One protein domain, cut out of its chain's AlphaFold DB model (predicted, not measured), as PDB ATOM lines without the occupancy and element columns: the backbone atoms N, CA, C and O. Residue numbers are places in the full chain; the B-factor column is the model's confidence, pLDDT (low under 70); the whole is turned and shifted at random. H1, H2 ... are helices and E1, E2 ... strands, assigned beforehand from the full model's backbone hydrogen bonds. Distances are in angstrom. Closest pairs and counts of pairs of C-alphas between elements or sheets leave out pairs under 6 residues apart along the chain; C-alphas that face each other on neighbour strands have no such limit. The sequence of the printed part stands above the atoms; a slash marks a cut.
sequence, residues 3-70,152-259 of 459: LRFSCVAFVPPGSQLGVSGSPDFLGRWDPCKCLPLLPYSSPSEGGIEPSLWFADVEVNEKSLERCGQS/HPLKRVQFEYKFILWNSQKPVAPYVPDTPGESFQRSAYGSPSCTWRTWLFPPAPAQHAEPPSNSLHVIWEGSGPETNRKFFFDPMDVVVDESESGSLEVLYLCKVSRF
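Overview. This is residues 3 to 70 and 152 to 259 of the 459 residues of an uncharacterized protein of Eimeria necatrix (UniProt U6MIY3). With little regular structure, two strongly twisted sheets, mixed E3 E1 E8 E7 and antiparallel, branched E2 E4 E5 E6, form a partly face-to-face, crossed sandwich. H1 and H2 lie toward one end, loop 168 to 195 toward the other. The 176 printed residues run E1 E2 E3 H1 H2 E4 H3 E5 E6 E7 E8, mixed class, 66 in named elements; compact, radius of gyration of the C-alphas 16.6 A, spans 48 by 39 by 27 A.

Along the chain. E1, residues 3 to 9, begins at C-alpha (-22.882, 17.390, 20.651). Then come E2, 15 to 21; E3, 51 to 58, 23.9 A; H1, 61 to 69; H2, 153 to 156; E4, 159 to 167, 26.5 A; H3, 196 to 200; E5, 218 to 220; E6, 229 to 231; E7, 238 to 242; and E8, 248 to 253, ending at C-alpha (-22.392, 13.940, 25.589).

Arrangement. E1 is antiparallel to E3, N 7 and O 53 2.8 A apart, and parallel to E8, N 4 and O 252 2.9 A. H1 touches H2; their closest C-alphas, Glu 61 and Pro 153, are 6.4 A apart. Within hydrogen-bond range are 2 of 5 O i to N i+4 pairs in H1, 5 of 6 O i to N i+3.

Size, cuts and confidence. Residues 71 to 151 are not printed, a 19.6 A gap between C-alphas 70 and 152. Links E2 to E3, E4 to H3 and H3 to E5 are long. pLDDT is under 70 in 53 residues, among them 171 to 199.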
ATOM      1  N   LEU A   3     -22.574  17.077  19.256       93.62
ATOM      2  CA  LEU A   3     -22.882  17.390  20.651       93.62
ATOM      3  C   LEU A   3     -24.306  16.930  20.944       93.62
ATOM      4  O   LEU A   3     -25.207  17.247  20.169       93.62
ATOM      5  N   ARG A   4     -24.516  16.252  22.075       94.50
ATOM      6  CA  ARG A   4     -25.854  15.919  22.576       94.50
ATOM      7  C   ARG A   4     -26.206  16.778  23.776       94.50
ATOM      8  O   ARG A   4     -25.504  16.742  24.784       94.50
ATOM      9  N   PHE A   5     -27.333  17.476  23.701       96.31
ATOM     10  CA  PHE A   5     -27.970  18.109  24.854       96.31
ATOM     11  C   PHE A   5     -29.058  17.189  25.400       96.31
ATOM     12  O   PHE A   5     -29.770  16.540  24.636       96.31
ATOM     13  N   SER A   6     -29.186  17.104  26.722       95.44
ATOM     14  CA  SER A   6     -30.180  16.244  27.367       95.44
ATOM     15  C   SER A   6     -30.756  16.899  28.613       95.44
ATOM     16  O   SER A   6     -30.017  17.466  29.419       95.44
ATOM     17  N   CYS A   7     -32.073  16.806  28.768       95.19
ATOM     18  CA  CYS A   7     -32.814  17.428  29.854       95.19
ATOM     19  C   CYS A   7     -33.900  16.491  30.384       95.19
ATOM     20  O   CYS A   7     -34.672  15.922  29.614       95.19
ATOM     21  N   VAL A   8     -33.965  16.339  31.701       93.44
ATOM     22  CA  VAL A   8     -35.042  15.648  32.407       93.44
ATOM     23  C   VAL A   8     -36.035  16.680  32.927       93.44
ATOM     24  O   VAL A   8     -35.651  17.617  33.630       93.44
ATOM     25  N   ALA A   9     -37.317  16.495  32.618       90.50
ATOM     26  CA  ALA A   9     -38.370  17.408  33.054       90.50
ATOM     27  C   ALA A   9     -39.736  16.724  33.193       90.50
ATOM     28  O   ALA A   9     -40.038  15.738  32.512       90.50
ATOM     29  N   PHE A  10     -40.595  17.313  34.025       87.50
ATOM     30  CA  PHE A  10     -42.036  17.085  33.967       87.50
ATOM     31  C   PHE A  10     -42.621  17.935  32.838       87.50
ATOM     32  O   PHE A  10     -42.868  19.130  32.995       87.50
ATOM     33  N   VAL A  11     -42.801  17.320  31.670       86.50
ATOM     34  CA  VAL A  11     -43.329  17.999  30.483       86.50
ATOM     35  C   VAL A  11     -44.843  17.789  30.416       86.50
ATOM     36  O   VAL A  11     -45.281  16.638  30.358       86.50
ATOM     37  N   PRO A  12     -45.660  18.861  30.435       84.25
ATOM     38  CA  PRO A  12     -47.104  18.729  30.285       84.25
ATOM     39  C   PRO A  12     -47.490  18.087  28.941       84.25
ATOM     40  O   PRO A  12     -46.776  18.257  27.947       84.25
ATOM     41  N   PRO A  13     -48.636  17.386  28.866       81.81
ATOM     42  CA  PRO A  13     -49.139  16.859  27.603       81.81
ATOM     43  C   PRO A  13     -49.282  17.959  26.545       81.81
ATOM     44  O   PRO A  13     -49.847  19.016  26.813       81.81
ATOM     45  N   GLY A  14     -48.783  17.702  25.334       82.56
ATOM     46  CA  GLY A  14     -48.808  18.672  24.235       82.56
ATOM     47  C   GLY A  14     -47.726  19.755  24.311       82.56
ATOM     48  O   GLY A  14     -47.690  20.624  23.445       82.56
ATOM     49  N   SER A  15     -46.830  19.713  25.298       87.94
ATOM     50  CA  SER A  15     -45.669  20.601  25.358       87.94
ATOM     51  C   SER A  15     -44.406  19.942  24.797       87.94
ATOM     52  O   SER A  15     -44.319  18.720  24.662       87.94
ATOM     53  N   GLN A  16     -43.419  20.771  24.473       91.00
ATOM     54  CA  GLN A  16     -42.138  20.365  23.916       91.00
ATOM     55  C   GLN A  16     -40.985  21.139  24.548       91.00
ATOM     56  O   GLN A  16     -41.141  22.316  24.879       91.00
ATOM     57  N   LEU A  17     -39.836  20.473  24.696       94.06
ATOM     58  CA  LEU A  17     -38.585  21.085  25.130       94.06
ATOM     59  C   LEU A  17     -37.682  21.462  23.954       94.06
ATOM     60  O   LEU A  17     -37.705  20.836  22.898       94.06
ATOM     61  N   GLY A  18     -36.831  22.453  24.179       95.69
ATOM     62  CA  GLY A  18     -35.803  22.922  23.256       95.69
ATOM     63  C   GLY A  18     -34.616  23.472  24.033       95.69
ATOM     64  O   GLY A  18     -34.709  23.701  25.239       95.69
ATOM     65  N   VAL A  19     -33.497  23.680  23.353       97.56
ATOM     66  CA  VAL A  19     -32.335  24.374  23.902       97.56
ATOM     67  C   VAL A  19     -32.017  25.585  23.036       97.56
ATOM     68  O   VAL A  19     -31.893  25.486  21.815       97.56
ATOM     69  N   SER A  20     -31.916  26.745  23.677       97.38
ATOM     70  CA  SER A  20     -31.517  28.002  23.050       97.38
ATOM     71  C   SER A  20     -30.300  28.566  23.769       97.38
ATOM     72  O   SER A  20     -30.131  28.363  24.969       97.38
ATOM     73  N   GLY A  21     -29.421  29.247  23.047       97.12
ATOM     74  CA  GLY A  21     -28.171  29.732  23.615       97.12
ATOM     75  C   GLY A  21     -27.458  30.729  22.725       97.12
ATOM     76  O   GLY A  21     -27.933  31.065  21.641       97.12
ATOM     77  N   SER A  22     -26.304  31.198  23.190       96.19
ATOM     78  CA  SER A  22     -25.512  32.213  22.495       96.19
ATOM     79  C   SER A  22     -24.948  31.798  21.121       96.19
ATOM     80  O   SER A  22     -24.833  32.685  20.273       96.19
ATOM     81  N   PRO A  23     -24.616  30.520  20.831       93.94
ATOM     82  CA  PRO A  23     -24.110  30.121  19.519       93.94
ATOM     83  C   PRO A  23     -25.177  30.118  18.417       93.94
ATOM     84  O   PRO A  23     -26.362  29.901  18.670       93.94
ATOM     85  N   ASP A  24     -24.730  30.238  17.165       92.31
ATOM     86  CA  ASP A  24     -25.582  30.181  15.965       92.31
ATOM     87  C   ASP A  24     -26.408  28.894  15.894       92.31
ATOM     88  O   ASP A  24     -27.594  28.935  15.580       92.31
ATOM     89  N   PHE A  25     -25.796  27.760  16.241       92.19
ATOM     90  CA  PHE A  25     -26.452  26.452  16.223       92.19
ATOM     91  C   PHE A  25     -27.478  26.259  17.357       92.19
ATOM     92  O   PHE A  25     -28.205  25.272  17.343       92.19
ATOM     93  N   LEU A  26     -27.550  27.191  18.319       95.44
ATOM     94  CA  LEU A  26     -28.593  27.268  19.355       95.44
ATOM     95  C   LEU A  26     -29.510  28.492  19.171       95.44
ATOM     96  O   LEU A  26     -30.257  28.862  20.080       95.44
ATOM     97  N   GLY A  27     -29.441  29.147  18.011       94.44
ATOM     98  CA  GLY A  27     -30.359  30.215  17.634       94.44
ATOM     99  C   GLY A  27     -30.028  31.609  18.169       94.44
ATOM    100  O   GLY A  27     -30.836  32.507  17.968       94.44
ATOM    101  N   ARG A  28     -28.875  31.846  18.814       95.94
ATOM    102  CA  ARG A  28     -28.511  33.162  19.398       95.94
ATOM    103  C   ARG A  28     -29.601  33.748  20.307       95.94
ATOM    104  O   ARG A  28     -29.970  34.912  20.165       95.94
ATOM    105  N   TRP A  29     -30.122  32.931  21.219       95.81
ATOM    106  CA  TRP A  29     -31.224  33.279  22.128       95.81
ATOM    107  C   TRP A  29     -32.574  33.581  21.458       95.81
ATOM    108  O   TRP A  29     -33.493  34.034  22.136       95.81
ATOM    109  N   ASP A  30     -32.725  33.319  20.156       95.81
ATOM    110  CA  ASP A  30     -34.008  33.358  19.449       95.81
ATOM    111  C   ASP A  30     -34.730  32.007  19.635       95.81
ATOM    112  O   ASP A  30     -34.280  31.000  19.073       95.81
ATOM    113  N   PRO A  31     -35.842  31.934  20.400       94.69
ATOM    114  CA  PRO A  31     -36.559  30.679  20.620       94.69
ATOM    115  C   PRO A  31     -37.055  30.044  19.325       94.69
ATOM    116  O   PRO A  31     -37.087  28.823  19.221       94.69
ATOM    117  N   CYS A  32     -37.385  30.851  18.315       94.88
ATOM    118  CA  CYS A  32     -37.860  30.359  17.024       94.88
ATOM    119  C   CYS A  32     -36.749  29.680  16.204       94.88
ATOM    120  O   CYS A  32     -37.014  29.101  15.153       94.88
ATOM    121  N   LYS A  33     -35.498  29.752  16.674       94.94
ATOM    122  CA  LYS A  33     -34.316  29.096  16.100       94.94
ATOM    123  C   LYS A  33     -33.622  28.180  17.108       94.94
ATOM    124  O   LYS A  33     -32.466  27.815  16.900       94.94
ATOM    125  N   CYS A  34     -34.290  27.846  18.215       95.56
ATOM    126  CA  CYS A  34     -33.756  26.898  19.183       95.56
ATOM    127  C   CYS A  34     -33.524  25.534  18.526       95.56
ATOM    128  O   CYS A  34     -34.158  25.212  17.522       95.56
ATOM    129  N   LEU A  35     -32.693  24.705  19.149       94.94
ATOM    130  CA  LEU A  35     -32.602  23.286  18.830       94.94
ATOM    131  C   LEU A  35     -33.729  22.542  19.573       94.94
ATOM    132  O   LEU A  35     -33.674  22.464  20.804       94.94
ATOM    133  N   PRO A  36     -34.758  22.013  18.887       93.94
ATOM    134  CA  PRO A  36     -35.855  21.313  19.546       93.94
ATOM    135  C   PRO A  36     -35.406  19.939  20.050       93.94
ATOM    136  O   PRO A  36     -34.684  19.223  19.357       93.94
ATOM    137  N   LEU A  37     -35.849  19.557  21.246       92.25
ATOM    138  CA  LEU A  37     -35.583  18.246  21.826       92.25
ATOM    139  C   LEU A  37     -36.727  17.277  21.520       92.25
ATOM    140  O   LEU A  37     -37.891  17.666  21.367       92.25
ATOM    141  N   LEU A  38     -36.382  15.992  21.501       87.75
ATOM    142  CA  LEU A  38     -37.315  14.880  21.383       87.75
ATOM    143  C   LEU A  38     -37.362  14.066  22.682       87.75
ATOM    144  O   LEU A  38     -36.318  13.893  23.322       87.75
ATOM    145  N   PRO A  39     -38.540  13.548  23.079       84.94
ATOM    146  CA  PRO A  39     -38.646  12.677  24.235       84.94
ATOM    147  C   PRO A  39     -37.990  11.336  23.915       84.94
ATOM    148  O   PRO A  39     -38.300  10.712  22.900       84.94
ATOM    149  N   TYR A  40     -37.122  10.868  24.808       79.00
ATOM    150  CA  TYR A  40     -36.458   9.573  24.672       79.00
ATOM    151  C   TYR A  40     -37.463   8.412  24.692       79.00
ATOM    152  O   TYR A  40     -37.364   7.463  23.923       79.00
ATOM    153  N   SER A  41     -38.464   8.509  25.563       72.69
ATOM    154  CA  SER A  41     -39.585   7.579  25.666       72.69
ATOM    155  C   SER A  41     -40.883   8.357  25.821       72.69
ATOM    156  O   SER A  41     -40.867   9.536  26.182       72.69
ATOM    157  N   SER A  42     -42.023   7.697  25.600       69.12
ATOM    158  CA  SER A  42     -43.324   8.294  25.907       69.12
ATOM    159  C   SER A  42     -43.336   8.818  27.352       69.12
ATOM    160  O   SER A  42     -42.910   8.081  28.250       69.12
ATOM    161  N   PRO A  43     -43.801  10.056  27.595       68.38
ATOM    162  CA  PRO A  43     -43.981  10.565  28.948       68.38
ATOM    163  C   PRO A  43     -44.855   9.625  29.784       68.38
ATOM    164  O   PRO A  43     -45.774   8.994  29.255       68.38
ATOM    165  N   SER A  44     -44.564   9.523  31.083       66.62
ATOM    166  CA  SER A  44     -45.289   8.613  31.971       66.62
ATOM    167  C   SER A  44     -46.782   8.962  32.033       66.62
ATOM    168  O   SER A  44     -47.163  10.128  32.179       66.62
ATOM    169  N   GLU A  45     -47.647   7.948  31.935       60.62
ATOM    170  CA  GLU A  45     -49.084   8.144  32.131       60.62
ATOM    171  C   GLU A  45     -49.347   8.700  33.537       60.62
ATOM    172  O   GLU A  45     -48.856   8.181  34.543       60.62
ATOM    173  N   GLY A  46     -50.115   9.788  33.611       66.38
ATOM    174  CA  GLY A  46     -50.419  10.468  34.870       66.38
ATOM    175  C   GLY A  46     -49.303  11.367  35.414       66.38
ATOM    176  O   GLY A  46     -49.482  11.927  36.492       66.38
ATOM    177  N   GLY A  47     -48.181  11.532  34.697       73.25
ATOM    178  CA  GLY A  47     -47.135  12.506  35.040       73.25
ATOM    179  C   GLY A  47     -46.425  12.231  36.366       73.25
ATOM    180  O   GLY A  47     -45.944  13.159  37.010       73.25
ATOM    181  N   ILE A  48     -46.392  10.967  36.803       78.75
ATOM    182  CA  ILE A  48     -45.769  10.571  38.074       78.75
ATOM    183  C   ILE A  48     -44.243  10.656  37.969       78.75
ATOM    184  O   ILE A  48     -43.588  11.084  38.916       78.75
ATOM    185  N   GLU A  49     -43.678  10.255  36.829       83.31
ATOM    186  CA  GLU A  49     -42.241  10.292  36.551       83.31
ATOM    187  C   GLU A  49     -41.918  11.397  35.532       83.31
ATOM    188  O   GLU A  49     -42.678  11.559  34.564       83.31
ATOM    189  N   PRO A  50     -40.801  12.136  35.693       88.88
ATOM    190  CA  PRO A  50     -40.321  13.014  34.638       88.88
ATOM    191  C   PRO A  50     -39.920  12.204  33.394       88.88
ATOM    192  O   PRO A  50     -39.831  10.979  33.405       88.88
ATOM    193  N   SER A  51     -39.656  12.906  32.302       88.12
ATOM    194  CA  SER A  51     -39.217  12.319  31.034       88.12
ATOM    195  C   SER A  51     -37.854  12.877  30.646       88.12
ATOM    196  O   SER A  51     -37.574  14.047  30.908       88.12
ATOM    197  N   LEU A  52     -37.009  12.044  30.038       91.06
ATOM    198  CA  LEU A  52     -35.752  12.476  29.432       91.06
ATOM    199  C   LEU A  52     -36.008  12.942  27.998       91.06
ATOM    200  O   LEU A  52     -36.659  12.244  27.224       91.06
ATOM    201  N   TRP A  53     -35.443  14.088  27.647       92.38
ATOM    202  CA  TRP A  53     -35.488  14.683  26.320       92.38
ATOM    203  C   TRP A  53     -34.073  14.958  25.833       92.38
ATOM    204  O   TRP A  53     -33.211  15.319  26.636       92.38
ATOM    205  N   PHE A  54     -33.818  14.817  24.534       92.44
ATOM    206  CA  PHE A  54     -32.493  15.070  23.972       92.44
ATOM    207  C   PHE A  54     -32.539  15.606  22.541       92.44
ATOM    208  O   PHE A  54     -33.553  15.494  21.853       92.44
ATOM    209  N   ALA A  55     -31.428  16.202  22.116       91.12
ATOM    210  CA  ALA A  55     -31.182  16.601  20.738       91.12
ATOM    211  C   ALA A  55     -29.687  16.543  20.434       91.12
ATOM    212  O   ALA A  55     -28.865  16.910  21.283       91.12
ATOM    213  N   ASP A  56     -29.369  16.143  19.208       91.19
ATOM    214  CA  ASP A  56     -28.015  16.167  18.673       91.19
ATOM    215  C   ASP A  56     -27.837  17.361  17.743       91.19
ATOM    216  O   ASP A  56     -28.745  17.734  16.999       91.19
ATOM    217  N   VAL A  57     -26.646  17.949  17.769       91.06
ATOM    218  CA  VAL A  57     -26.253  19.003  16.841       91.06
ATOM    219  C   VAL A  57     -24.855  18.738  16.308       91.06
ATOM    220  O   VAL A  57     -23.914  18.478  17.061       91.06
ATOM    221  N   GLU A  58     -24.719  18.802  14.986       89.88
ATOM    222  CA  GLU A  58     -23.421  18.757  14.327       89.88
ATOM    223  C   GLU A  58     -22.790  20.141  14.347       89.88
ATOM    224  O   GLU A  58     -23.323  21.113  13.810       89.88
ATOM    225  N   VAL A  59     -21.615  20.223  14.957       87.38
ATOM    226  CA  VAL A  59     -20.855  21.458  15.058       87.38
ATOM    227  C   VAL A  59     -19.595  21.349  14.208       87.38
ATOM    228  O   VAL A  59     -18.814  20.396  14.312       87.38
ATOM    229  N   ASN A  60     -19.414  22.346  13.342       79.94
ATOM    230  CA  ASN A  60     -18.230  22.493  12.506       79.94
ATOM    231  C   ASN A  60     -17.089  23.128  13.316       79.94
ATOM    232  O   ASN A  60     -17.253  24.215  13.876       79.94
ATOM    233  N   GLU A  61     -15.923  22.482  13.317       69.50
ATOM    234  CA  GLU A  61     -14.703  22.933  14.000       69.50
ATOM    235  C   GLU A  61     -14.320  24.375  13.622       69.50
ATOM    236  O   GLU A  61     -14.028  25.188  14.495       69.50
ATOM    237  N   LYS A  62     -14.456  24.752  12.342       64.81
ATOM    238  CA  LYS A  62     -14.137  26.106  11.845       64.81
ATOM    239  C   LYS A  62     -15.125  27.179  12.317       64.81
ATOM    240  O   LYS A  62     -14.817  28.369  12.307       64.81
ATOM    241  N   SER A  63     -16.341  26.789  12.703       64.50
ATOM    242  CA  SER A  63     -17.345  27.720  13.233       64.50
ATOM    243  C   SER A  63     -17.147  27.991  14.726       64.50
ATOM    244  O   SER A  63     -17.476  29.083  15.185       64.50
ATOM    245  N   LEU A  64     -16.555  27.049  15.466       65.75
ATOM    246  CA  LEU A  64     -16.281  27.166  16.904       65.75
ATOM    247  C   LEU A  64     -15.193  28.204  17.223       65.75
ATOM    248  O   LEU A  64     -15.300  28.914  18.223       65.75
ATOM    249  N   GLU A  65     -14.203  28.371  16.342       54.31
ATOM    250  CA  GLU A  65     -13.135  29.375  16.494       54.31
ATOM    251  C   GLU A  65     -13.661  30.821  16.485       54.31
ATOM    252  O   GLU A  65     -13.137  31.679  17.196       54.31
ATOM    253  N   ARG A  66     -14.747  31.095  15.744       52.66
ATOM    254  CA  ARG A  66     -15.384  32.425  15.698       52.66
ATOM    255  C   ARG A  66     -16.165  32.760  16.972       52.66
ATOM    256  O   ARG A  66     -16.189  33.922  17.369       52.66
ATOM    257  N   CYS A  67     -16.744  31.764  17.650       48.47
ATOM    258  CA  CYS A  67     -17.385  31.967  18.957       48.47
ATOM    259  C   CYS A  67     -16.369  32.357  20.041       48.47
ATOM    260  O   CYS A  67     -16.672  33.214  20.866       48.47
ATOM    261  N   GLY A  68     -15.156  31.792  20.013       42.41
ATOM    262  CA  GLY A  68     -14.094  32.123  20.975       42.41
ATOM    263  C   GLY A  68     -13.488  33.523  20.799       42.41
ATOM    264  O   GLY A  68     -12.966  34.089  21.754       42.41
ATOM    265  N   GLN A  69     -13.578  34.105  19.598       43.16
ATOM    266  CA  GLN A  69     -13.031  35.437  19.292       43.16
ATOM    267  C   GLN A  69     -14.025  36.579  19.543       43.16
ATOM    268  O   GLN A  69     -13.611  37.720  19.727       43.16
ATOM    269  N   SER A  70     -15.328  36.294  19.637       40.03
ATOM    270  CA  SER A  70     -16.359  37.313  19.905       40.03
ATOM    271  C   SER A  70     -16.272  37.944  21.308       40.03
ATOM    272  O   SER A  70     -16.994  38.904  21.576       40.03
ATOM    273  N   HIS A 152      -8.842  18.762  21.962       92.50
ATOM    274  CA  HIS A 152     -10.248  18.739  21.574       92.50
ATOM    275  C   HIS A 152     -10.756  20.147  21.183       92.50
ATOM    276  O   HIS A 152     -10.581  21.090  21.966       92.50
ATOM    277  N   PRO A 153     -11.457  20.321  20.041       89.69
ATOM    278  CA  PRO A 153     -11.906  21.638  19.566       89.69
ATOM    279  C   PRO A 153     -12.775  22.416  20.569       89.69
ATOM    280  O   PRO A 153     -12.633  23.629  20.712       89.69
ATOM    281  N   LEU A 154     -13.640  21.724  21.324       91.12
ATOM    282  CA  LEU A 154     -14.480  22.351  22.362       91.12
ATOM    283  C   LEU A 154     -13.707  22.887  23.570       91.12
ATOM    284  O   LEU A 154     -14.269  23.669  24.330       91.12
ATOM    285  N   LYS A 155     -12.437  22.521  23.767       91.38
ATOM    286  CA  LYS A 155     -11.686  22.927  24.962       91.38
ATOM    287  C   LYS A 155     -11.558  24.446  25.107       91.38
ATOM    288  O   LYS A 155     -11.488  24.959  26.220       91.38
ATOM    289  N   ARG A 156     -11.531  25.168  23.985       87.25
ATOM    290  CA  ARG A 156     -11.439  26.639  23.940       87.25
ATOM    291  C   ARG A 156     -12.793  27.321  23.754       87.25
ATOM    292  O   ARG A 156     -12.847  28.529  23.544       87.25
ATOM    293  N   VAL A 157     -13.873  26.551  23.788       88.06
ATOM    294  CA  VAL A 157     -15.218  27.027  23.497       88.06
ATOM    295  C   VAL A 157     -15.948  27.219  24.813       88.06
ATOM    296  O   VAL A 157     -16.022  26.315  25.641       88.06
ATOM    297  N   GLN A 158     -16.503  28.409  24.985       90.69
ATOM    298  CA  GLN A 158     -17.403  28.735  26.077       90.69
ATOM    299  C   GLN A 158     -18.643  29.369  25.476       90.69
ATOM    300  O   GLN A 158     -18.553  30.231  24.599       90.69
ATOM    301  N   PHE A 159     -19.803  28.923  25.930       94.31
ATOM    302  CA  PHE A 159     -21.070  29.522  25.560       94.31
ATOM    303  C   PHE A 159     -22.082  29.333  26.676       94.31
ATOM    304  O   PHE A 159     -21.900  28.522  27.587       94.31
ATOM    305  N   GLU A 160     -23.156  30.098  26.575       97.25
ATOM    306  CA  GLU A 160     -24.271  30.041  27.496       97.25
ATOM    307  C   GLU A 160     -25.500  29.497  26.780       97.25
ATOM    308  O   GLU A 160     -25.677  29.712  25.578       97.25
ATOM    309  N   TYR A 161     -26.329  28.767  27.514       97.88
ATOM    310  CA  TYR A 161     -27.561  28.193  26.995       97.88
ATOM    311  C   TYR A 161     -28.601  28.027  28.101       97.88
ATOM    312  O   TYR A 161     -28.291  28.083  29.293       97.88
ATOM    313  N   LYS A 162     -29.843  27.812  27.682       97.56
ATOM    314  CA  LYS A 162     -30.975  27.448  28.524       97.56
ATOM    315  C   LYS A 162     -31.882  26.470  27.803       97.56
ATOM    316  O   LYS A 162     -32.062  26.542  26.584       97.56
ATOM    317  N   PHE A 163     -32.498  25.593  28.576       97.44
ATOM    318  CA  PHE A 163     -33.664  24.856  28.129       97.44
ATOM    319  C   PHE A 163     -34.898  25.754  28.138       97.44
ATOM    320  O   PHE A 163     -35.074  26.624  28.994       97.44
ATOM    321  N   ILE A 164     -35.762  25.517  27.162       96.12
ATOM    322  CA  ILE A 164     -37.031  26.206  26.990       96.12
ATOM    323  C   ILE A 164     -38.154  25.191  26.804       96.12
ATOM    324  O   ILE A 164     -37.922  24.085  26.318       96.12
ATOM    325  N   LEU A 165     -39.368  25.579  27.175       94.06
ATOM    326  CA  LEU A 165     -40.584  24.782  27.077       94.06
ATOM    327  C   LEU A 165     -41.678  25.597  26.378       94.06
ATOM    328  O   LEU A 165     -41.908  26.751  26.731       94.06
ATOM    329  N   TRP A 166     -42.395  25.006  25.427       93.06
ATOM    330  CA  TRP A 166     -43.560  25.636  24.790       93.06
ATOM    331  C   TRP A 166     -44.671  24.623  24.520       93.06
ATOM    332  O   TRP A 166     -44.455  23.413  24.578       93.06
ATOM    333  N   ASN A 167     -45.871  25.115  24.215       88.69
ATOM    334  CA  ASN A 167     -46.971  24.275  23.742       88.69
ATOM    335  C   ASN A 167     -46.810  24.009  22.244       88.69
ATOM    336  O   ASN A 167     -46.809  24.943  21.442       88.69
ATOM    337  N   SER A 168     -46.697  22.738  21.869       79.81
ATOM    338  CA  SER A 168     -46.603  22.324  20.476       79.81
ATOM    339  C   SER A 168     -47.996  22.200  19.858       79.81
ATOM    340  O   SER A 168     -48.920  21.658  20.462       79.81
ATOM    341  N   GLN A 169     -48.150  22.676  18.620       70.81
ATOM    342  CA  GLN A 169     -49.394  22.519  17.854       70.81
ATOM    343  C   GLN A 169     -49.613  21.072  17.387       70.81
ATOM    344  O   GLN A 169     -50.745  20.671  17.123       70.81
ATOM    345  N   LYS A 170     -48.533  20.286  17.283       70.00
ATOM    346  CA  LYS A 170     -48.560  18.868  16.912       70.00
ATOM    347  C   LYS A 170     -48.098  18.021  18.102       70.00
ATOM    348  O   LYS A 170     -47.121  18.397  18.754       70.00
ATOM    349  N   PRO A 171     -48.741  16.876  18.390       66.12
ATOM    350  CA  PRO A 171     -48.236  15.949  19.393       66.12
ATOM    351  C   PRO A 171     -46.798  15.555  19.052       66.12
ATOM    352  O   PRO A 171     -46.536  15.092  17.943       66.12
ATOM    353  N   VAL A 172     -45.873  15.745  19.992       67.38
ATOM    354  CA  VAL A 172     -44.497  15.280  19.817       67.38
ATOM    355  C   VAL A 172     -44.497  13.778  20.057       67.38
ATOM    356  O   VAL A 172     -44.730  13.323  21.179       67.38
ATOM    357  N   ALA A 173     -44.302  13.000  18.996       62.94
ATOM    358  CA  ALA A 173     -44.104  11.570  19.142       62.94
ATOM    359  C   ALA A 173     -42.789  11.313  19.907       62.94
ATOM    360  O   ALA A 173     -41.828  12.070  19.738       62.94
ATOM    361  N   PRO A 174     -42.720  10.265  20.753       63.59
ATOM    362  CA  PRO A 174     -41.442   9.802  21.283       63.59
ATOM    363  C   PRO A 174     -40.484   9.494  20.137       63.59
ATOM    364  O   PRO A 174     -40.920   9.247  19.011       63.59
ATOM    365  N   TYR A 175     -39.188   9.502  20.428       54.88
ATOM    366  CA  TYR A 175     -38.172   9.158  19.449       54.88
ATOM    367  C   TYR A 175     -38.485   7.806  18.786       54.88
ATOM    368  O   TYR A 175     -38.470   6.764  19.444       54.88
ATOM    369  N   VAL A 176     -38.780   7.828  17.485       54.38
ATOM    370  CA  VAL A 176     -38.936   6.637  16.641       54.38
ATOM    371  C   VAL A 176     -37.871   6.722  15.544       54.38
ATOM    372  O   VAL A 176     -37.905   7.687  14.772       54.38
ATOM    373  N   PRO A 177     -36.926   5.766  15.481       50.72
ATOM    374  CA  PRO A 177     -35.942   5.685  14.404       50.72
ATOM    375  C   PRO A 177     -36.609   5.618  13.025       50.72
ATOM    376  O   PRO A 177     -37.563   4.857  12.844       50.72
ATOM    377  N   ASP A 178     -36.105   6.373  12.048       43.56
ATOM    378  CA  ASP A 178     -36.458   6.173  10.641       43.56
ATOM    379  C   ASP A 178     -35.764   4.904  10.119       43.56
ATOM    380  O   ASP A 178     -34.541   4.849  10.004       43.56
ATOM    381  N   THR A 179     -36.541   3.854   9.853       44.03
ATOM    382  CA  THR A 179     -36.055   2.605   9.246       44.03
ATOM    383  C   THR A 179     -36.785   2.408   7.917       44.03
ATOM    384  O   THR A 179     -37.997   2.181   7.906       44.03
ATOM    385  N   PRO A 180     -36.099   2.507   6.765       36.00
ATOM    386  CA  PRO A 180     -36.738   2.282   5.477       36.00
ATOM    387  C   PRO A 180     -37.225   0.829   5.361       36.00
ATOM    388  O   PRO A 180     -36.418  -0.094   5.299       36.00
ATOM    389  N   GLY A 181     -38.543   0.619   5.284       41.12
ATOM    390  CA  GLY A 181     -39.139  -0.654   4.848       41.12
ATOM    391  C   GLY A 181     -39.779  -1.541   5.920       41.12
ATOM    392  O   GLY A 181     -40.490  -2.471   5.549       41.12
ATOM    393  N   GLU A 182     -39.646  -1.235   7.210       36.09
ATOM    394  CA  GLU A 182     -40.445  -1.875   8.261       36.09
ATOM    395  C   GLU A 182     -41.103  -0.808   9.130       36.09
ATOM    396  O   GLU A 182     -40.483   0.169   9.537       36.09
ATOM    397  N   SER A 183     -42.394  -0.973   9.419       32.56
ATOM    398  CA  SER A 183     -43.045  -0.139  10.420       32.56
ATOM    399  C   SER A 183     -42.350  -0.404  11.751       32.56
ATOM    400  O   SER A 183     -42.581  -1.462  12.341       32.56
ATOM    401  N   PHE A 184     -41.515   0.525  12.223       39.31
ATOM    402  CA  PHE A 184     -40.966   0.494  13.575       39.31
ATOM    403  C   PHE A 184     -42.156   0.578  14.540       39.31
ATOM    404  O   PHE A 184     -42.630   1.650  14.923       39.31
ATOM    405  N   GLN A 185     -42.747  -0.578  14.858       33.22
ATOM    406  CA  GLN A 185     -43.754  -0.695  15.897       33.22
ATOM    407  C   GLN A 185     -43.136  -0.096  17.148       33.22
ATOM    408  O   GLN A 185     -41.944  -0.297  17.376       33.22
ATOM    409  N   ARG A 186     -43.940   0.636  17.928       38.16
ATOM    410  CA  ARG A 186     -43.636   1.144  19.277       38.16
ATOM    411  C   ARG A 186     -42.962   0.049  20.111       38.16
ATOM    412  O   ARG A 186     -43.617  -0.650  20.880       38.16
ATOM    413  N   SER A 187     -41.667  -0.145  19.922       34.38
ATOM    414  CA  SER A 187     -40.938  -1.256  20.498       34.38
ATOM    415  C   SER A 187     -40.474  -0.730  21.828       34.38
ATOM    416  O   SER A 187     -39.537   0.061  21.921       34.38
ATOM    417  N   ALA A 188     -41.251  -1.076  22.849       38.31
ATOM    418  CA  ALA A 188     -40.939  -0.751  24.219       38.31
ATOM    419  C   ALA A 188     -39.500  -1.176  24.540       38.31
ATOM    420  O   ALA A 188     -38.949  -2.121  23.967       38.31
ATOM    421  N   TYR A 189     -38.920  -0.464  25.500       36.47
ATOM    422  CA  TYR A 189     -37.768  -0.893  26.273       36.47
ATOM    423  C   TYR A 189     -37.666  -2.433  26.354       36.47
ATOM    424  O   TYR A 189     -38.608  -3.090  26.800       36.47
ATOM    425  N   GLY A 190     -36.505  -3.005  26.007       39.53
ATOM    426  CA  GLY A 190     -36.234  -4.439  26.178       39.53
ATOM    427  C   GLY A 190     -36.723  -5.340  25.040       39.53
ATOM    428  O   GLY A 190     -36.653  -6.561  25.181       39.53
ATOM    429  N   SER A 191     -37.185  -4.764  23.922       46.06
ATOM    430  CA  SER A 191     -37.331  -5.510  22.670       46.06
ATOM    431  C   SER A 191     -35.973  -6.085  22.232       46.06
ATOM    432  O   SER A 191     -34.981  -5.353  22.277       46.06
ATOM    433  N   PRO A 192     -35.911  -7.338  21.744       43.84
ATOM    434  CA  PRO A 192     -34.702  -7.916  21.152       43.84
ATOM    435  C   PRO A 192     -34.123  -7.109  19.978       43.84
ATOM    436  O   PRO A 192     -32.988  -7.342  19.588       43.84
ATOM    437  N   SER A 193     -34.894  -6.180  19.402       46.59
ATOM    438  CA  SER A 193     -34.461  -5.294  18.315       46.59
ATOM    439  C   SER A 193     -33.780  -3.998  18.780       46.59
ATOM    440  O   SER A 193     -33.185  -3.304  17.961       46.59
ATOM    441  N   CYS A 194     -33.838  -3.649  20.073       50.62
ATOM    442  CA  CYS A 194     -33.271  -2.407  20.608       50.62
ATOM    443  C   CYS A 194     -31.974  -2.688  21.385       50.62
ATOM    444  O   CYS A 194     -32.021  -3.090  22.548       50.62
ATOM    445  N   THR A 195     -30.820  -2.439  20.765       60.72
ATOM    446  CA  THR A 195     -29.487  -2.626  21.364       60.72
ATOM    447  C   THR A 195     -28.937  -1.325  21.938       60.72
ATOM    448  O   THR A 195     -29.337  -0.248  21.528       60.72
ATOM    449  N   TRP A 196     -27.962  -1.378  22.847       65.62
ATOM    450  CA  TRP A 196     -27.289  -0.168  23.345       65.62
ATOM    451  C   TRP A 196     -26.771   0.756  22.216       65.62
ATOM    452  O   TRP A 196     -26.810   1.980  22.359       65.62
ATOM    453  N   ARG A 197     -26.381   0.194  21.063       62.16
ATOM    454  CA  ARG A 197     -25.974   0.960  19.870       62.16
ATOM    455  C   ARG A 197     -27.080   1.884  19.356       62.16
ATOM    456  O   ARG A 197     -26.819   3.065  19.132       62.16
ATOM    457  N   THR A 198     -28.326   1.405  19.280       60.44
ATOM    458  CA  THR A 198     -29.471   2.249  18.892       60.44
ATOM    459  C   THR A 198     -29.845   3.275  19.963       60.44
ATOM    460  O   THR A 198     -30.580   4.213  19.673       60.44
ATOM    461  N   TRP A 199     -29.342   3.145  21.197       64.50
ATOM    462  CA  TRP A 199     -29.661   4.056  22.301       64.50
ATOM    463  C   TRP A 199     -28.713   5.254  22.352       64.50
ATOM    464  O   TRP A 199     -29.158   6.379  22.586       64.50
ATOM    465  N   LEU A 200     -27.410   5.021  22.167       70.75
ATOM    466  CA  LEU A 200     -26.410   6.087  22.215       70.75
ATOM    467  C   LEU A 200     -26.307   6.834  20.878       70.75
ATOM    468  O   LEU A 200     -26.173   8.057  20.889       70.75
ATOM    469  N   PHE A 201     -26.469   6.143  19.750       68.69
ATOM    470  CA  PHE A 201     -26.462   6.722  18.404       68.69
ATOM    471  C   PHE A 201     -27.775   6.393  17.693       68.69
ATOM    472  O   PHE A 201     -27.803   5.534  16.813       68.69
ATOM    473  N   PRO A 202     -28.889   7.012  18.111       64.44
ATOM    474  CA  PRO A 202     -30.169   6.643  17.560       64.44
ATOM    475  C   PRO A 202     -30.270   7.125  16.089       64.44
ATOM    476  O   PRO A 202     -29.797   8.222  15.776       64.44
ATOM    477  N   PRO A 203     -30.857   6.333  15.169       60.66
ATOM    478  CA  PRO A 203     -30.995   6.700  13.751       60.66
ATOM    479  C   PRO A 203     -31.913   7.900  13.612       60.66
ATOM    480  O   PRO A 203     -32.845   7.985  14.406       60.66
ATOM    481  N   ALA A 204     -31.695   8.789  12.636       61.06
ATOM    482  CA  ALA A 204     -32.441  10.047  12.508       61.06
ATOM    483  C   ALA A 204     -33.953   9.866  12.778       61.06
ATOM    484  O   ALA A 204     -34.554   8.905  12.295       61.06
ATOM    485  N   PRO A 205     -34.572  10.745  13.587       64.62
ATOM    486  CA  PRO A 205     -35.966  10.572  13.958       64.62
ATOM    487  C   PRO A 205     -36.855  10.719  12.720       64.62
ATOM    488  O   PRO A 205     -36.704  11.676  11.961       64.62
ATOM    489  N   ALA A 206     -37.837   9.828  12.560       60.34
ATOM    490  CA  ALA A 206     -38.793   9.878  11.446       60.34
ATOM    491  C   ALA A 206     -39.642  11.168  11.427       60.34
ATOM    492  O   ALA A 206     -40.259  11.518  10.421       60.34
ATOM    493  N   GLN A 207     -39.701  11.880  12.557       63.97
ATOM    494  CA  GLN A 207     -40.315  13.195  12.676       63.97
ATOM    495  C   GLN A 207     -39.300  14.191  13.227       63.97
ATOM    496  O   GLN A 207     -38.764  14.013  14.322       63.97
ATOM    497  N   HIS A 208     -39.087  15.277  12.493       69.00
ATOM    498  CA  HIS A 208     -38.325  16.406  12.996       69.00
ATOM    499  C   HIS A 208     -39.226  17.284  13.858       69.00
ATOM    500  O   HIS A 208     -40.282  17.746  13.428       69.00
ATOM    501  N   ALA A 209     -38.792  17.503  15.092       76.81
ATOM    502  CA  ALA A 209     -39.362  18.522  15.943       76.81
ATOM    503  C   ALA A 209     -39.115  19.913  15.347       76.81
ATOM    504  O   ALA A 209     -37.997  20.226  14.940       76.81
ATOM    505  N   GLU A 210     -40.150  20.748  15.326       83.69
ATOM    506  CA  GLU A 210     -40.062  22.127  14.850       83.69
ATOM    507  C   GLU A 210     -39.937  23.088  16.044       83.69
ATOM    508  O   GLU A 210     -40.583  22.873  17.075       83.69
ATOM    509  N   PRO A 211     -39.116  24.148  15.938       89.38
ATOM    510  CA  PRO A 211     -39.059  25.190  16.958       89.38
ATOM    511  C   PRO A 211     -40.404  25.937  17.060       89.38
ATOM    512  O   PRO A 211     -41.225  25.881  16.139       89.38
ATOM    513  N   PRO A 212     -40.659  26.664  18.165       89.75
ATOM    514  CA  PRO A 212     -41.876  27.454  18.305       89.75
ATOM    515  C   PRO A 212     -41.992  28.489  17.178       89.75
ATOM    516  O   PRO A 212     -41.035  29.183  16.846       89.75
ATOM    517  N   SER A 213     -43.195  28.644  16.623       85.12
ATOM    518  CA  SER A 213     -43.477  29.652  15.590       85.12
ATOM    519  C   SER A 213     -43.544  31.082  16.139       85.12
ATOM    520  O   SER A 213     -43.457  32.043  15.375       85.12
ATOM    521  N   ASN A 214     -43.705  31.234  17.457       81.06
ATOM    522  CA  ASN A 214     -43.775  32.517  18.146       81.06
ATOM    523  C   ASN A 214     -43.030  32.446  19.486       81.06
ATOM    524  O   ASN A 214     -43.303  31.578  20.315       81.06
ATOM    525  N   SER A 215     -42.132  33.403  19.718       78.00
ATOM    526  CA  SER A 215     -41.313  33.508  20.926       78.00
ATOM    527  C   SER A 215     -42.079  33.976  22.172       78.00
ATOM    528  O   SER A 215     -41.601  33.766  23.283       78.00
ATOM    529  N   LEU A 216     -43.275  34.563  22.021       73.44
ATOM    530  CA  LEU A 216     -44.072  35.106  23.135       73.44
ATOM    531  C   LEU A 216     -44.661  34.037  24.073       73.44
ATOM    532  O   LEU A 216     -45.045  34.357  25.195       73.44
ATOM    533  N   HIS A 217     -44.740  32.778  23.637       83.56
ATOM    534  CA  HIS A 217     -45.362  31.682  24.394       83.56
ATOM    535  C   HIS A 217     -44.355  30.595  24.784       83.56
ATOM    536  O   HIS A 217     -44.653  29.400  24.729       83.56
ATOM    537  N   VAL A 218     -43.153  31.024  25.167       92.81
ATOM    538  CA  VAL A 218     -42.056  30.153  25.588       92.81
ATOM    539  C   VAL A 218     -41.749  30.387  27.065       92.81
ATOM    540  O   VAL A 218     -41.641  31.521  27.525       92.81
ATOM    541  N   ILE A 219     -41.589  29.296  27.804       93.88
ATOM    542  CA  ILE A 219     -41.146  29.280  29.193       93.88
ATOM    543  C   ILE A 219     -39.651  28.981  29.188       93.88
ATOM    544  O   ILE A 219     -39.226  27.934  28.706       93.88
ATOM    545  N   TRP A 220     -38.860  29.898  29.727       95.00
ATOM    546  CA  TRP A 220     -37.431  29.694  29.938       95.00
ATOM    547  C   TRP A 220     -37.195  29.012  31.275       95.00
ATOM    548  O   TRP A 220     -37.893  29.311  32.239       95.00
ATOM    549  N   GLU A 221     -36.206  28.125  31.352       94.19
ATOM    550  CA  GLU A 221     -35.768  27.632  32.654       94.19
ATOM    551  C   GLU A 221     -35.122  28.750  33.493       94.19
ATOM    552  O   GLU A 221     -34.503  29.686  32.959       94.19
ATOM    553  N   GLY A 222     -35.246  28.636  34.815       91.38
ATOM    554  CA  GLY A 222     -34.700  29.598  35.769       91.38
ATOM    555  C   GLY A 222     -35.281  31.009  35.605       91.38
ATOM    556  O   GLY A 222     -36.407  31.204  35.152       91.38
ATOM    557  N   SER A 223     -34.493  32.019  35.977       89.81
ATOM    558  CA  SER A 223     -34.853  33.440  35.880       89.81
ATOM    559  C   SER A 223     -33.669  34.255  35.376       89.81
ATOM    560  O   SER A 223     -32.553  34.055  35.847       89.81
ATOM    561  N   GLY A 224     -33.910  35.132  34.400       90.88
ATOM    562  CA  GLY A 224     -32.911  36.072  33.880       90.88
ATOM    563  C   GLY A 224     -31.626  35.436  33.311       90.88
ATOM    564  O   GLY A 224     -31.519  34.210  33.214       90.88
ATOM    565  N   PRO A 225     -30.655  36.252  32.865       93.50
ATOM    566  CA  PRO A 225     -29.360  35.779  32.360       93.50
ATOM    567  C   PRO A 225     -28.444  35.177  33.439       93.50
ATOM    568  O   PRO A 225     -27.563  34.379  33.139       93.50
ATOM    569  N   GLU A 226     -28.638  35.538  34.706       93.00
ATOM    570  CA  GLU A 226     -27.835  35.081  35.845       93.00
ATOM    571  C   GLU A 226     -27.932  33.570  36.095       93.00
ATOM    572  O   GLU A 226     -27.020  32.981  36.675       93.00
ATOM    573  N   THR A 227     -29.008  32.941  35.616       93.25
ATOM    574  CA  THR A 227     -29.222  31.487  35.668       93.25
ATOM    575  C   THR A 227     -28.900  30.789  34.344       93.25
ATOM    576  O   THR A 227     -29.259  29.630  34.151       93.25
ATOM    577  N   ASN A 228     -28.237  31.464  33.397       96.50
ATOM    578  CA  ASN A 228     -27.768  30.811  32.177       96.50
ATOM    579  C   ASN A 228     -26.834  29.645  32.519       96.50
ATOM    580  O   ASN A 228     -25.864  29.795  33.273       96.50
ATOM    581  N   ARG A 229     -27.082  28.482  31.910       96.50
ATOM    582  CA  ARG A 229     -26.145  27.361  31.980       96.50
ATOM    583  C   ARG A 229     -24.902  27.731  31.191       96.50
ATOM    584  O   ARG A 229     -24.995  28.263  30.087       96.50
ATOM    585  N   LYS A 230     -23.737  27.415  31.744       96.12
ATOM    586  CA  LYS A 230     -22.440  27.657  31.108       96.12
ATOM    587  C   LYS A 230     -21.869  26.339  30.617       96.12
ATOM    588  O   LYS A 230     -21.755  25.385  31.385       96.12
ATOM    589  N   PHE A 231     -21.533  26.284  29.336       95.25
ATOM    590  CA  PHE A 231     -20.816  25.155  28.769       95.25
ATOM    591  C   PHE A 231     -19.336  25.234  29.148       95.25
ATOM    592  O   PHE A 231     -18.674  26.240  28.885       95.25
ATOM    593  N   PHE A 232     -18.823  24.142  29.709       93.38
ATOM    594  CA  PHE A 232     -17.402  23.922  29.932       93.38
ATOM    595  C   PHE A 232     -17.031  22.556  29.377       93.38
ATOM    596  O   PHE A 232     -17.735  21.576  29.622       93.38
ATOM    597  N   PHE A 233     -15.928  22.508  28.635       94.69
ATOM    598  CA  PHE A 233     -15.394  21.251  28.140       94.69
ATOM    599  C   PHE A 233     -14.930  20.369  29.301       94.69
ATOM    600  O   PHE A 233     -14.096  20.787  30.106       94.69
ATOM    601  N   ASP A 234     -15.432  19.142  29.326       95.12
ATOM    602  CA  ASP A 234     -15.007  18.079  30.222       95.12
ATOM    603  C   ASP A 234     -14.571  16.877  29.364       95.12
ATOM    604  O   ASP A 234     -15.376  16.355  28.586       95.12
ATOM    605  N   PRO A 235     -13.309  16.416  29.450       95.06
ATOM    606  CA  PRO A 235     -12.860  15.253  28.690       95.06
ATOM    607  C   PRO A 235     -13.647  13.978  29.026       95.06
ATOM    608  O   PRO A 235     -13.705  13.093  28.176       95.06
ATOM    609  N   MET A 236     -14.262  13.886  30.212       93.56
ATOM    610  CA  MET A 236     -15.093  12.745  30.626       93.56
ATOM    611  C   MET A 236     -16.430  12.666  29.871       93.56
ATOM    612  O   MET A 236     -17.103  11.633  29.914       93.56
ATOM    613  N   ASP A 237     -16.820  13.746  29.189       95.44
ATOM    614  CA  ASP A 237     -18.050  13.825  28.396       95.44
ATOM    615  C   ASP A 237     -17.833  13.372  26.938       95.44
ATOM    616  O   ASP A 237     -18.797  13.221  26.187       95.44
ATOM    617  N   VAL A 238     -16.582  13.119  26.534       95.62
ATOM    618  CA  VAL A 238     -16.242  12.563  25.218       95.62
ATOM    619  C   VAL A 238     -16.379  11.046  25.266       95.62
ATOM    620  O   VAL A 238     -15.609  10.365  25.941       95.62
ATOM    621  N   VAL A 239     -17.338  10.510  24.515       93.81
ATOM    622  CA  VAL A 239     -17.601   9.072  24.439       93.81
ATOM    623  C   VAL A 239     -17.385   8.561  23.020       93.81
ATOM    624  O   VAL A 239     -17.648   9.267  22.046       93.81
ATOM    625  N   VAL A 240     -16.909   7.322  22.912       91.88
ATOM    626  CA  VAL A 240     -16.765   6.606  21.639       91.88
ATOM    627  C   VAL A 240     -17.604   5.347  21.700       91.88
ATOM    628  O   VAL A 240     -17.567   4.639  22.705       91.88
ATOM    629  N   ASP A 241     -18.383   5.067  20.667       88.38
ATOM    630  CA  ASP A 241     -19.128   3.813  20.561       88.38
ATOM    631  C   ASP A 241     -19.424   3.481  19.102       88.38
ATOM    632  O   ASP A 241     -19.205   4.296  18.207       88.38
ATOM    633  N   GLU A 242     -19.919   2.273  18.879       81.44
ATOM    634  CA  GLU A 242     -20.312   1.801  17.558       81.44
ATOM    635  C   GLU A 242     -21.730   2.273  17.216       81.44
ATOM    636  O   GLU A 242     -22.669   2.074  17.995       81.44
ATOM    637  N   SER A 243     -21.894   2.896  16.049       76.19
ATOM    638  CA  SER A 243     -23.202   3.279  15.525       76.19
ATOM    639  C   SER A 243     -23.923   2.093  14.888       76.19
ATOM    640  O   SER A 243     -23.364   1.007  14.725       76.19
ATOM    641  N   GLU A 244     -25.186   2.282  14.502       67.06
ATOM    642  CA  GLU A 244     -25.965   1.237  13.820       67.06
ATOM    643  C   GLU A 244     -25.301   0.768  12.512       67.06
ATOM    644  O   GLU A 244     -25.412  -0.397  12.140       67.06
ATOM    645  N   SER A 245     -24.534   1.644  11.856       71.00
ATOM    646  CA  SER A 245     -23.776   1.309  10.645       71.00
ATOM    647  C   SER A 245     -22.568   0.392  10.891       71.00
ATOM    648  O   SER A 245     -21.902  -0.008   9.938       71.00
ATOM    649  N   GLY A 246     -22.244   0.099  12.156       74.94
ATOM    650  CA  GLY A 246     -21.042  -0.634  12.556       74.94
ATOM    651  C   GLY A 246     -19.774   0.226  12.628       74.94
ATOM    652  O   GLY A 246     -18.694  -0.283  12.922       74.94
ATOM    653  N   SER A 247     -19.879   1.532  12.365       82.25
ATOM    654  CA  SER A 247     -18.749   2.466  12.436       82.25
ATOM    655  C   SER A 247     -18.583   3.028  13.846       82.25
ATOM    656  O   SER A 247     -19.568   3.344  14.511       82.25
ATOM    657  N   LEU A 248     -17.340   3.203  14.300       87.69
ATOM    658  CA  LEU A 248     -17.073   3.921  15.546       87.69
ATOM    659  C   LEU A 248     -17.297   5.422  15.350       87.69
ATOM    660  O   LEU A 248     -16.769   6.023  14.416       87.69
ATOM    661  N   GLU A 249     -18.040   6.031  16.266       88.56
ATOM    662  CA  GLU A 249     -18.349   7.456  16.266       88.56
ATOM    663  C   GLU A 249     -17.959   8.098  17.598       88.56
ATOM    664  O   GLU A 249     -18.021   7.480  18.663       88.56
ATOM    665  N   VAL A 250     -17.565   9.372  17.532       92.06
ATOM    666  CA  VAL A 250     -17.251  10.189  18.709       92.06
ATOM    667  C   VAL A 250     -18.401  11.154  18.975       92.06
ATOM    668  O   VAL A 250     -18.802  11.914  18.090       92.06
ATOM    669  N   LEU A 251     -18.893  11.157  20.210       92.25
ATOM    670  CA  LEU A 251     -19.963  12.032  20.680       92.25
ATOM    671  C   LEU A 251     -19.484  12.827  21.897       92.25
ATOM    672  O   LEU A 251     -18.953  12.255  22.847       92.25
ATOM    673  N   TYR A 252     -19.720  14.140  21.894       94.94
ATOM    674  CA  TYR A 252     -19.654  14.934  23.117       94.94
ATOM    675  C   TYR A 252     -21.026  14.913  23.792       94.94
ATOM    676  O   TYR A 252     -21.984  15.532  23.319       94.94
ATOM    677  N   LEU A 253     -21.140  14.170  24.885       94.94
ATOM    678  CA  LEU A 253     -22.392  13.940  25.589       94.94
ATOM    679  C   LEU A 253     -22.483  14.886  26.788       94.94
ATOM    680  O   LEU A 253     -21.970  14.581  27.864       94.94
ATOM    681  N   CYS A 254     -23.140  16.038  26.608       95.50
ATOM    682  CA  CYS A 254     -23.309  17.009  27.688       95.50
ATOM    683  C   CYS A 254     -24.000  16.360  28.896       95.50
ATOM    684  O   CYS A 254     -24.866  15.490  28.750       95.50
ATOM    685  N   LYS A 255     -23.652  16.822  30.103       94.31
ATOM    686  CA  LYS A 255     -24.274  16.338  31.341       94.31
ATOM    687  C   LYS A 255     -25.800  16.443  31.252       94.31
ATOM    688  O   LYS A 255     -26.339  17.504  30.926       94.31
ATOM    689  N   VAL A 256     -26.489  15.344  31.572       94.75
ATOM    690  CA  VAL A 256     -27.954  15.319  31.644       94.75
ATOM    691  C   VAL A 256     -28.394  16.351  32.677       94.75
ATOM    692  O   VAL A 256     -28.055  16.251  33.856       94.75
ATOM    693  N   SER A 257     -29.107  17.366  32.208       93.94
ATOM    694  CA  SER A 257     -29.587  18.468  33.035       93.94
ATOM    695  C   SER A 257     -31.003  18.192  33.530       93.94
ATOM    696  O   SER A 257     -31.697  17.321  33.006       93.94
ATOM    697  N   ARG A 258     -31.454  18.951  34.528       92.19
ATOM    698  CA  ARG A 258     -32.865  18.992  34.925       92.19
ATOM    699  C   ARG A 258     -33.434  20.356  34.616       92.19
ATOM    700  O   ARG A 258     -32.774  21.351  34.885       92.19
ATOM    701  N   PHE A 259     -34.641  20.379  34.071       93.00
ATOM    702  CA  PHE A 259     -35.321  21.628  33.765       93.00
ATOM    703  C   PHE A 259     -35.667  22.367  35.059       93.00
ATOM    704  O   PHE A 259     -36.395  21.843  35.905       93.00
TER     705      PHE A 259